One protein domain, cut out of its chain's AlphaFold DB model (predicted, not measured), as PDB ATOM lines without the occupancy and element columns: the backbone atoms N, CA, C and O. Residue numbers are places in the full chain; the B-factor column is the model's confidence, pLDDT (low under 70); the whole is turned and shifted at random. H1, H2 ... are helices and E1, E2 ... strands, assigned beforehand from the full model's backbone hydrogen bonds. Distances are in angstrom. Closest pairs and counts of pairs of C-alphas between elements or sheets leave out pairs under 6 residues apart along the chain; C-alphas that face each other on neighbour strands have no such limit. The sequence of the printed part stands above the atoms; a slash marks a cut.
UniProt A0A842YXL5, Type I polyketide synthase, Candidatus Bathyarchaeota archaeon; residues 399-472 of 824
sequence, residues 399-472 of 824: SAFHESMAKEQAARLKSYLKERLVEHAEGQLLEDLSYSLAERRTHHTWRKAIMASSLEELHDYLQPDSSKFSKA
ATOM      1  N   SER A 399      45.859 -19.216  24.776       93.44
ATOM      2  CA  SER A 399      45.166 -19.843  25.888       93.44
ATOM      3  C   SER A 399      45.806 -19.592  27.252       93.44
ATOM      4  O   SER A 399      47.003 -19.322  27.355       93.44
ATOM      5  N   ALA A 400      45.000 -19.687  28.312       92.50
ATOM      6  CA  ALA A 400      45.464 -19.688  29.699       92.50
ATOM      7  C   ALA A 400      44.502 -20.447  30.635       92.50
ATOM      8  O   ALA A 400      43.386 -20.807  30.261       92.50
ATOM      9  N   PHE A 401      44.923 -20.697  31.878       90.94
ATOM     10  CA  PHE A 401      44.079 -21.340  32.898       90.94
ATOM     11  C   PHE A 401      42.952 -20.440  33.420       90.94
ATOM     12  O   PHE A 401      41.941 -20.939  33.917       90.94
ATOM     13  N   HIS A 402      43.121 -19.123  33.301       91.44
ATOM     14  CA  HIS A 402      42.170 -18.119  33.759       91.44
ATOM     15  C   HIS A 402      42.032 -16.999  32.723       91.44
ATOM     16  O   HIS A 402      43.004 -16.664  32.044       91.44
ATOM     17  N   GLU A 403      40.850 -16.388  32.632       91.94
ATOM     18  CA  GLU A 403      40.558 -15.335  31.652       91.94
ATOM     19  C   GLU A 403      41.515 -14.139  31.779       91.94
ATOM     20  O   GLU A 403      42.050 -13.657  30.783       91.94
ATOM     21  N   SER A 404      41.787 -13.687  33.009       91.31
ATOM     22  CA  SER A 404      42.712 -12.572  33.269       91.31
ATOM     23  C   SER A 404      44.128 -12.849  32.759       91.31
ATOM     24  O   SER A 404      44.743 -11.977  32.153       91.31
ATOM     25  N   MET A 405      44.623 -14.079  32.930       91.50
ATOM     26  CA  MET A 405      45.928 -14.491  32.408       91.50
ATOM     27  C   MET A 405      45.918 -14.551  30.879       91.50
ATOM     28  O   MET A 405      46.914 -14.217  30.247       91.50
ATOM     29  N   ALA A 406      44.801 -14.953  30.270       90.81
ATOM     30  CA  ALA A 406      44.664 -14.992  28.817       90.81
ATOM     31  C   ALA A 406      44.730 -13.576  28.213       90.81
ATOM     32  O   ALA A 406      45.445 -13.345  27.235       90.81
ATOM     33  N   LYS A 407      44.073 -12.604  28.861       91.25
ATOM     34  CA  LYS A 407      44.168 -11.174  28.517       91.25
ATOM     35  C   LYS A 407      45.594 -10.645  28.664       91.25
ATOM     36  O   LYS A 407      46.075  -9.932  27.787       91.25
ATOM     37  N   GLU A 408      46.298 -11.035  29.724       90.81
ATOM     38  CA  GLU A 408      47.702 -10.667  29.909       90.81
ATOM     39  C   GLU A 408      48.607 -11.259  28.812       90.81
ATOM     40  O   GLU A 408      49.475 -10.564  28.288       90.81
ATOM     41  N   GLN A 409      48.387 -12.515  28.405       90.06
ATOM     42  CA  GLN A 409      49.121 -13.127  27.291       90.06
ATOM     43  C   GLN A 409      48.875 -12.392  25.970       90.06
ATOM     44  O   GLN A 409      49.830 -12.140  25.235       90.06
ATOM     45  N   ALA A 410      47.632 -11.992  25.689       92.62
ATOM     46  CA  ALA A 410      47.319 -11.175  24.517       92.62
ATOM     47  C   ALA A 410      48.057  -9.826  24.550       92.62
ATOM     48  O   ALA A 410      48.671  -9.442  23.556       92.62
ATOM     49  N   ALA A 411      48.076  -9.147  25.703       91.62
ATOM     50  CA  ALA A 411      48.797  -7.886  25.873       91.62
ATOM     51  C   ALA A 411      50.316  -8.049  25.674       91.62
ATOM     52  O   ALA A 411      50.941  -7.238  24.992       91.62
ATOM     53  N   ARG A 412      50.912  -9.125  26.206       91.12
ATOM     54  CA  ARG A 412      52.337  -9.443  26.007       91.12
ATOM     55  C   ARG A 412      52.658  -9.731  24.542       91.12
ATOM     56  O   ARG A 412      53.661  -9.228  24.040       91.12
ATOM     57  N   LEU A 413      51.812 -10.502  23.853       92.06
ATOM     58  CA  LEU A 413      51.983 -10.770  22.424       92.06
ATOM     59  C   LEU A 413      51.870  -9.480  21.609       92.06
ATOM     60  O   LEU A 413      52.692  -9.241  20.732       92.06
ATOM     61  N   LYS A 414      50.915  -8.610  21.939       91.50
ATOM     62  CA  LYS A 414      50.765  -7.304  21.297       91.50
ATOM     63  C   LYS A 414      52.029  -6.448  21.441       91.50
ATOM     64  O   LYS A 414      52.521  -5.918  20.447       91.50
ATOM     65  N   SER A 415      52.588  -6.351  22.649       89.69
ATOM     66  CA  SER A 415      53.853  -5.639  22.880       89.69
ATOM     67  C   SER A 415      55.012  -6.250  22.092       89.69
ATOM     68  O   SER A 415      55.782  -5.514  21.484       89.69
ATOM     69  N   TYR A 416      55.097  -7.583  22.039       88.12
ATOM     70  CA  TYR A 416      56.093  -8.286  21.231       88.12
ATOM     71  C   TYR A 416      55.964  -7.960  19.735       88.12
ATOM     72  O   TYR A 416      56.965  -7.672  19.083       88.12
ATOM     73  N   LEU A 417      54.743  -7.955  19.190       88.00
ATOM     74  CA  LEU A 417      54.501  -7.602  17.790       88.00
ATOM     75  C   LEU A 417      54.913  -6.158  17.497       88.00
ATOM     76  O   LEU A 417      55.582  -5.916  16.498       88.00
ATOM     77  N   LYS A 418      54.605  -5.216  18.396       85.00
ATOM     78  CA  LYS A 418      54.994  -3.807  18.245       85.00
ATOM     79  C   LYS A 418      56.507  -3.624  18.087       85.00
ATOM     80  O   LYS A 418      56.933  -2.785  17.301       85.00
ATOM     81  N   GLU A 419      57.314  -4.394  18.814       79.44
ATOM     82  CA  GLU A 419      58.777  -4.357  18.680       79.44
ATOM     83  C   GLU A 419      59.247  -4.936  17.336       79.44
ATOM     84  O   GLU A 419      60.176  -4.411  16.731       79.44
ATOM     85  N   ARG A 420      58.588  -5.990  16.839       76.06
ATOM     86  CA  ARG A 420      58.996  -6.713  15.622       76.06
ATOM     87  C   ARG A 420      58.528  -6.090  14.317       76.06
ATOM     88  O   ARG A 420      59.233  -6.234  13.322       76.06
ATOM     89  N   LEU A 421      57.414  -5.364  14.332       72.00
ATOM     90  CA  LEU A 421      56.947  -4.558  13.199       72.00
ATOM     91  C   LEU A 421      57.995  -3.527  12.744       72.00
ATOM     92  O   LEU A 421      58.012  -3.130  11.588       72.00
ATOM     93  N   VAL A 422      58.902  -3.121  13.637       66.00
ATOM     94  CA  VAL A 422      59.987  -2.176  13.332       66.00
ATOM     95  C   VAL A 422      61.218  -2.874  12.726       66.00
ATOM     96  O   VAL A 422      62.041  -2.219  12.092       66.00
ATOM     97  N   GLU A 423      61.374  -4.190  12.916       60.91
ATOM     98  CA  GLU A 423      62.651  -4.897  12.715       60.91
ATOM     99  C   GLU A 423      62.702  -5.860  11.504       60.91
ATOM    100  O   GLU A 423      63.808  -6.263  11.133       60.91
ATOM    101  N   HIS A 424      61.583  -6.263  10.872       57.38
ATOM    102  CA  HIS A 424      61.579  -7.428   9.958       57.38
ATOM    103  C   HIS A 424      60.677  -7.364   8.712       57.38
ATOM    104  O   HIS A 424      59.687  -6.645   8.657       57.38
ATOM    105  N   ALA A 425      61.011  -8.228   7.736       56.69
ATOM    106  CA  ALA A 425      60.144  -8.643   6.634       56.69
ATOM    107  C   ALA A 425      58.990  -9.519   7.167       56.69
ATOM    108  O   ALA A 425      59.212 -10.631   7.649       56.69
ATOM    109  N   GLU A 426      57.762  -9.006   7.085       61.12
ATOM    110  CA  GLU A 426      56.540  -9.524   7.729       61.12
ATOM    111  C   GLU A 426      56.228 -11.013   7.476       61.12
ATOM    112  O   GLU A 426      55.675 -11.681   8.350       61.12
ATOM    113  N   GLY A 427      56.564 -11.538   6.290       63.78
ATOM    114  CA  GLY A 427      56.041 -12.818   5.794       63.78
ATOM    115  C   GLY A 427      56.451 -14.045   6.616       63.78
ATOM    116  O   GLY A 427      55.589 -14.794   7.067       63.78
ATOM    117  N   GLN A 428      57.754 -14.242   6.854       77.31
ATOM    118  CA  GLN A 428      58.249 -15.438   7.555       77.31
ATOM    119  C   GLN A 428      57.852 -15.446   9.041       77.31
ATOM    120  O   GLN A 428      57.520 -16.491   9.597       77.31
ATOM    121  N   LEU A 429      57.831 -14.271   9.681       83.06
ATOM    122  CA  LEU A 429      57.481 -14.150  11.096       83.06
ATOM    123  C   LEU A 429      56.009 -14.496  11.359       83.06
ATOM    124  O   LEU A 429      55.704 -15.106  12.383       83.06
ATOM    125  N   LEU A 430      55.104 -14.127  10.448       87.06
ATOM    126  CA  LEU A 430      53.678 -14.431  10.566       87.06
ATOM    127  C   LEU A 430      53.433 -15.949  10.627       87.06
ATOM    128  O   LEU A 430      52.711 -16.433  11.502       87.06
ATOM    129  N   GLU A 431      54.081 -16.705   9.737       88.81
ATOM    130  CA  GLU A 431      53.970 -18.168   9.673       88.81
ATOM    131  C   GLU A 431      54.608 -18.848  10.887       88.81
ATOM    132  O   GLU A 431      53.973 -19.684  11.536       88.81
ATOM    133  N   ASP A 432      55.828 -18.440  11.244       87.56
ATOM    134  CA  ASP A 432      56.549 -18.981  12.397       87.56
ATOM    135  C   ASP A 432      55.790 -18.736  13.708       87.56
ATOM    136  O   ASP A 432      55.788 -19.590  14.603       87.56
ATOM    137  N   LEU A 433      55.122 -17.585  13.835       91.06
ATOM    138  CA  LEU A 433      54.325 -17.245  15.007       91.06
ATOM    139  C   LEU A 433      53.038 -18.074  15.079       91.06
ATOM    140  O   LEU A 433      52.737 -18.608  16.148       91.06
ATOM    141  N   SER A 434      52.315 -18.222  13.963       93.69
ATOM    142  CA  SER A 434      51.126 -19.083  13.879       93.69
ATOM    143  C   SER A 434      51.478 -20.517  14.287       93.69
ATOM    144  O   SER A 434      50.886 -21.062  15.223       93.69
ATOM    145  N   TYR A 435      52.541 -21.077  13.697       92.06
ATOM    146  CA  TYR A 435      53.056 -22.400  14.048       92.06
ATOM    147  C   TYR A 435      53.468 -22.494  15.523       92.06
ATOM    148  O   TYR A 435      53.115 -23.446  16.217       92.06
ATOM    149  N   SER A 436      54.207 -21.510  16.040       90.44
ATOM    150  CA  SER A 436      54.704 -21.544  17.419       90.44
ATOM    151  C   SER A 436      53.574 -21.503  18.448       90.44
ATOM    152  O   SER A 436      53.635 -22.218  19.451       90.44
ATOM    153  N   LEU A 437      52.543 -20.691  18.211       93.31
ATOM    154  CA  LEU A 437      51.382 -20.603  19.091       93.31
ATOM    155  C   LEU A 437      50.516 -21.868  19.029       93.31
ATOM    156  O   LEU A 437      50.066 -22.328  20.077       93.31
ATOM    157  N   ALA A 438      50.335 -22.463  17.847       92.00
ATOM    158  CA  ALA A 438      49.522 -23.668  17.668       92.00
ATOM    159  C   ALA A 438      50.227 -24.959  18.123       92.00
ATOM    160  O   ALA A 438      49.652 -25.761  18.860       92.00
ATOM    161  N   GLU A 439      51.491 -25.150  17.743       88.94
ATOM    162  CA  GLU A 439      52.185 -26.439  17.861       88.94
ATOM    163  C   GLU A 439      53.217 -26.503  18.993       88.94
ATOM    164  O   GLU A 439      53.669 -27.596  19.367       88.94
ATOM    165  N   ARG A 440      53.633 -25.354  19.541       88.06
ATOM    166  CA  ARG A 440      54.720 -25.257  20.536       88.06
ATOM    167  C   ARG A 440      54.261 -24.678  21.880       88.06
ATOM    168  O   ARG A 440      55.096 -24.279  22.698       88.06
ATOM    169  N   ARG A 441      52.948 -24.631  22.127       89.62
ATOM    170  CA  ARG A 441      52.327 -24.192  23.388       89.62
ATOM    171  C   ARG A 441      51.264 -25.186  23.851       89.62
ATOM    172  O   ARG A 441      50.686 -25.905  23.044       89.62
ATOM    173  N   THR A 442      51.035 -25.232  25.160       88.44
ATOM    174  CA  THR A 442      49.895 -25.950  25.744       88.44
ATOM    175  C   THR A 442      48.610 -25.176  25.493       88.44
ATOM    176  O   THR A 442      48.584 -23.955  25.648       88.44
ATOM    177  N   HIS A 443      47.536 -25.904  25.185       90.25
ATOM    178  CA  HIS A 443      46.198 -25.345  25.009       90.25
ATOM    179  C   HIS A 443      45.373 -25.498  26.284       90.25
ATOM    180  O   HIS A 443      44.830 -26.560  26.584       90.25
ATOM    181  N   HIS A 444      45.286 -24.417  27.052       91.19
ATOM    182  CA  HIS A 444      44.538 -24.343  28.303       91.19
ATOM    183  C   HIS A 444      43.032 -24.107  28.078       91.19
ATOM    184  O   HIS A 444      42.532 -24.143  26.954       91.19
ATOM    185  N   THR A 445      42.285 -23.914  29.168       92.88
ATOM    186  CA  THR A 445      40.816 -23.866  29.161       92.88
ATOM    187  C   THR A 445      40.235 -22.538  28.699       92.88
ATOM    188  O   THR A 445      39.167 -22.543  28.112       92.88
ATOM    189  N   TRP A 446      40.874 -21.400  28.947       94.19
ATOM    190  CA  TRP A 446      40.438 -20.135  28.355       94.19
ATOM    191  C   TRP A 446      41.154 -19.963  27.038       94.19
ATOM    192  O   TRP A 446      42.379 -19.927  27.041       94.19
ATOM    193  N   ARG A 447      40.407 -19.895  25.940       93.94
ATOM    194  CA  ARG A 447      40.932 -19.938  24.578       93.94
ATOM    195  C   ARG A 447      40.422 -18.767  23.752       93.94
ATOM    196  O   ARG A 447      39.330 -18.252  23.992       93.94
ATOM    197  N   LYS A 448      41.245 -18.367  22.792       93.31
ATOM    198  CA  LYS A 448      40.910 -17.435  21.722       93.31
ATOM    199  C   LYS A 448      41.678 -17.838  20.475       93.31
ATOM    200  O   LYS A 448      42.866 -18.152  20.572       93.31
ATOM    201  N   ALA A 449      41.015 -17.805  19.334       94.38
ATOM    202  CA  ALA A 449      41.636 -17.983  18.037       94.38
ATOM    203  C   ALA A 449      41.436 -16.711  17.202       94.38
ATOM    204  O   ALA A 449      40.384 -16.080  17.233       94.38
ATOM    205  N   ILE A 450      42.490 -16.289  16.512       94.00
ATOM    206  CA  ILE A 450      42.522 -15.077  15.698       94.00
ATOM    207  C   ILE A 450      42.978 -15.480  14.309       94.00
ATOM    208  O   ILE A 450      44.019 -16.117  14.158       94.00
ATOM    209  N   MET A 451      42.216 -15.086  13.303       93.44
ATOM    210  CA  MET A 451      42.605 -15.228  11.913       93.44
ATOM    211  C   MET A 451      43.167 -13.888  11.439       93.44
ATOM    212  O   MET A 451      42.506 -12.868  11.606       93.44
ATOM    213  N   ALA A 452      44.391 -13.886  10.916       92.31
ATOM    214  CA  ALA A 452      45.037 -12.672  10.426       92.31
ATOM    215  C   ALA A 452      45.984 -12.980   9.262       92.31
ATOM    216  O   ALA A 452      46.658 -14.012   9.242       92.31
ATOM    217  N   SER A 453      46.050 -12.062   8.309       90.75
ATOM    218  CA  SER A 453      46.844 -12.136   7.080       90.75
ATOM    219  C   SER A 453      48.092 -11.249   7.143       90.75
ATOM    220  O   SER A 453      48.946 -11.311   6.260       90.75
ATOM    221  N   SER A 454      48.224 -10.429   8.191       89.00
ATOM    222  CA  SER A 454      49.415  -9.628   8.475       89.00
ATOM    223  C   SER A 454      49.663  -9.474   9.981       89.00
ATOM    224  O   SER A 454      48.815  -9.810  10.813       89.00
ATOM    225  N   LEU A 455      50.854  -8.985  10.342       88.56
ATOM    226  CA  LEU A 455      51.219  -8.746  11.740       88.56
ATOM    227  C   LEU A 455      50.456  -7.548  12.328       88.56
ATOM    228  O   LEU A 455      50.151  -7.556  13.520       88.56
ATOM    229  N   GLU A 456      50.120  -6.554  11.505       89.31
ATOM    230  CA  GLU A 456      49.298  -5.391  11.861       89.31
ATOM    231  C   GLU A 456      47.871  -5.826  12.191       89.31
ATOM    232  O   GLU A 456      47.359  -5.501  13.260       89.31
ATOM    233  N   GLU A 457      47.263  -6.642  11.325       91.00
ATOM    234  CA  GLU A 457      45.924  -7.187  11.548       91.00
ATOM    235  C   GLU A 457      45.878  -8.022  12.839       91.00
ATOM    236  O   GLU A 457      45.001  -7.834  13.685       91.00
ATOM    237  N   LEU A 458      46.877  -8.889  13.058       92.06
ATOM    238  CA  LEU A 458      46.999  -9.643  14.306       92.06
ATOM    239  C   LEU A 458      47.148  -8.716  15.523       92.06
ATOM    240  O   LEU A 458      46.512  -8.947  16.551       92.06
ATOM    241  N   HIS A 459      47.983  -7.680  15.429       91.56
ATOM    242  CA  HIS A 459      48.175  -6.702  16.499       91.56
ATOM    243  C   HIS A 459      46.862  -5.982  16.861       91.56
ATOM    244  O   HIS A 459      46.577  -5.780  18.047       91.56
ATOM    245  N   ASP A 460      46.037  -5.653  15.869       89.62
ATOM    246  CA  ASP A 460      44.751  -4.982  16.066       89.62
ATOM    247  C   ASP A 460      43.694  -5.900  16.695       89.62
ATOM    248  O   ASP A 460      42.938  -5.469  17.569       89.62
ATOM    249  N   TYR A 461      43.712  -7.196  16.387       90.56
ATOM    250  CA  TYR A 461      42.877  -8.193  17.071       90.56
ATOM    251  C   TYR A 461      43.313  -8.519  18.510       90.56
ATOM    252  O   TYR A 461      42.632  -9.272  19.219       90.56
ATOM    253  N   LEU A 462      44.447  -7.986  18.973       90.69
ATOM    254  CA  LEU A 462      44.948  -8.157  20.342       90.69
ATOM    255  C   LEU A 462      44.639  -6.959  21.252       90.69
ATOM    256  O   LEU A 462      45.114  -6.912  22.390       90.69
ATOM    257  N   GLN A 463      43.839  -5.990  20.798       83.44
ATOM    258  CA  GLN A 463      43.386  -4.886  21.649       83.44
ATOM    259  C   GLN A 463      42.551  -5.424  22.830       83.44
ATOM    260  O   GLN A 463      41.762  -6.350  22.625       83.44
ATOM    261  N   PRO A 464      42.667  -4.856  24.047       74.12
ATOM    262  CA  PRO A 464      41.965  -5.357  25.237       74.12
ATOM    263  C   PRO A 464      40.452  -5.539  25.053       74.12
ATOM    264  O   PRO A 464      39.889  -6.512  25.551       74.12
ATOM    265  N   ASP A 465      39.826  -4.648  24.279       70.50
ATOM    266  CA  ASP A 465      38.381  -4.645  24.027       70.50
ATOM    267  C   ASP A 465      37.973  -5.471  22.796       70.50
ATOM    268  O   ASP A 465      36.791  -5.730  22.580       70.50
ATOM    269  N   SER A 466      38.938  -5.899  21.974       63.34
ATOM    270  CA  SER A 466      38.659  -6.455  20.643       63.34
ATOM    271  C   SER A 466      38.129  -7.884  20.649       63.34
ATOM    272  O   SER A 466      37.606  -8.321  19.623       63.34
ATOM    273  N   SER A 467      38.237  -8.658  21.740       61.69
ATOM    274  CA  SER A 467      37.607  -9.991  21.781       61.69
ATOM    275  C   SER A 467      37.500 -10.610  23.172       61.69
ATOM    276  O   SER A 467      38.390 -10.483  24.013       61.69
ATOM    277  N   LYS A 468      36.422 -11.371  23.369       83.12
ATOM    278  CA  LYS A 468      36.187 -12.187  24.562       83.12
ATOM    279  C   LYS A 468      36.939 -13.510  24.443       83.12
ATOM    280  O   LYS A 468      36.927 -14.129  23.387       83.12
ATOM    281  N   PHE A 469      37.564 -13.944  25.533       90.44
ATOM    282  CA  PHE A 469      38.066 -15.308  25.642       90.44
ATOM    283  C   PHE A 469      36.918 -16.240  26.013       90.44
ATOM    284  O   PHE A 469      36.099 -15.917  26.875       90.44
ATOM    285  N   SER A 470      36.894 -17.413  25.395       89.81
ATOM    286  CA  SER A 470      35.892 -18.443  25.651       89.81
ATOM    287  C   SER A 470      36.459 -19.499  26.591       89.81
ATOM    288  O   SER A 470      37.612 -19.915  26.465       89.81
ATOM    289  N   LYS A 471      35.655 -19.952  27.555       91.69
ATOM    290  CA  LYS A 471      36.019 -21.086  28.407       91.69
ATOM    291  C   LYS A 471      35.663 -22.390  27.689       91.69
ATOM    292  O   LYS A 471      34.495 -22.772  27.634       91.69
ATOM    293  N   ALA A 472      36.681 -23.067  27.180       87.06
ATOM    294  CA  ALA A 472      36.610 -24.361  26.522       87.06
ATOM    295  C   ALA A 472      35.982 -25.439  27.419       87.06
ATOM    296  O   ALA A 472      36.271 -25.543  28.620       87.06
TER     297      ALA A 472
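What this domain is: This is residues 399 to 472 of the 824 residues of the protein "Type I polyketide synthase" of Candidatus Bathyarchaeota archaeon (UniProt A0A842YXL5). The long helix H1, the helix H2 and the strand E1 make three long sides of a small body, their centres set in a triangle, with H2 running back against the direction of H1 and E1. The short helix H3 follows the end of E1 and packs on residues 414 to 418 of H1, while near the start of E1 short pairings tie residues 399 to 400 and 470 to 471 to its residues 446 to 447. The printed part has 74 residues, with three named helices and one named strand in the order H1, H2, E1, H3, and its class is mostly helix. It is compact, with a radius of gyration of the C-alphas of 12.1 A and spans of 35 by 26 by 17 A.

How they stand to each other: The longest helix, H1, residues 403 to 420, touches H3, residues 455 to 460, with residues 414 to 418 alone. The closest C-alphas, those of Lys 414 and His 459, are 5.5 A apart, and the two helices run opposite ways at a steep tilt of 42 degrees. E1, residues 446 to 452, comes closest to H1 at the C-alphas of Glu 403 and Trp 446, 5.8 A apart. The closest C-alphas of E1 and H3 are those of Ala 452 and Leu 458, 5.3 A apart. H2, residues 426 to 439, is apart from H1. H2 and H3 are close but not clearly touching: the closest C-alphas, those of Leu 430 and Leu 455, are 6.3 A apart, and the helices run the same way at a steep tilt of 66 degrees. H2 and E1 are near each other, with 5 pairs of C-alphas within 10 A. E1 pairs with no named strand, but its residues 446 to 447 pair antiparallel with residues 399 to 400 and with residues 470 to 471. Every O i to N i+4 pair is within hydrogen-bond range in H1 and H3, and 9 of 10 are in H2.

Where its parts are: H1 has 18 residues and measures 25.9 A from C-alpha 403 at (40.558, -15.335, 31.652) to C-alpha 420 at (58.996, -6.713, 15.622). H2 has 14 residues and measures 20.2 A. E1 has 7 residues and measures 20.0 A. H3 has 6 residues and ends with C-alpha 460 at (44.751, -4.982, 16.066).

The domain as a whole: The two C-alphas farthest apart, those of Glu 423 and Ala 472, are 35.3 A apart, while the first and last printed C-alphas, those of Ser 399 and Ala 472, are 9.7 A apart. The printed part has no cut. The links H1 to H2 and E1 to H3 are tight, and the link H2 to E1 is short. Residues 461 to 472 hold no named element. The mean pLDDT of the printed part is 86.1, and the model's confidence is under 70 at residues 422 to 427 and 466 to 467.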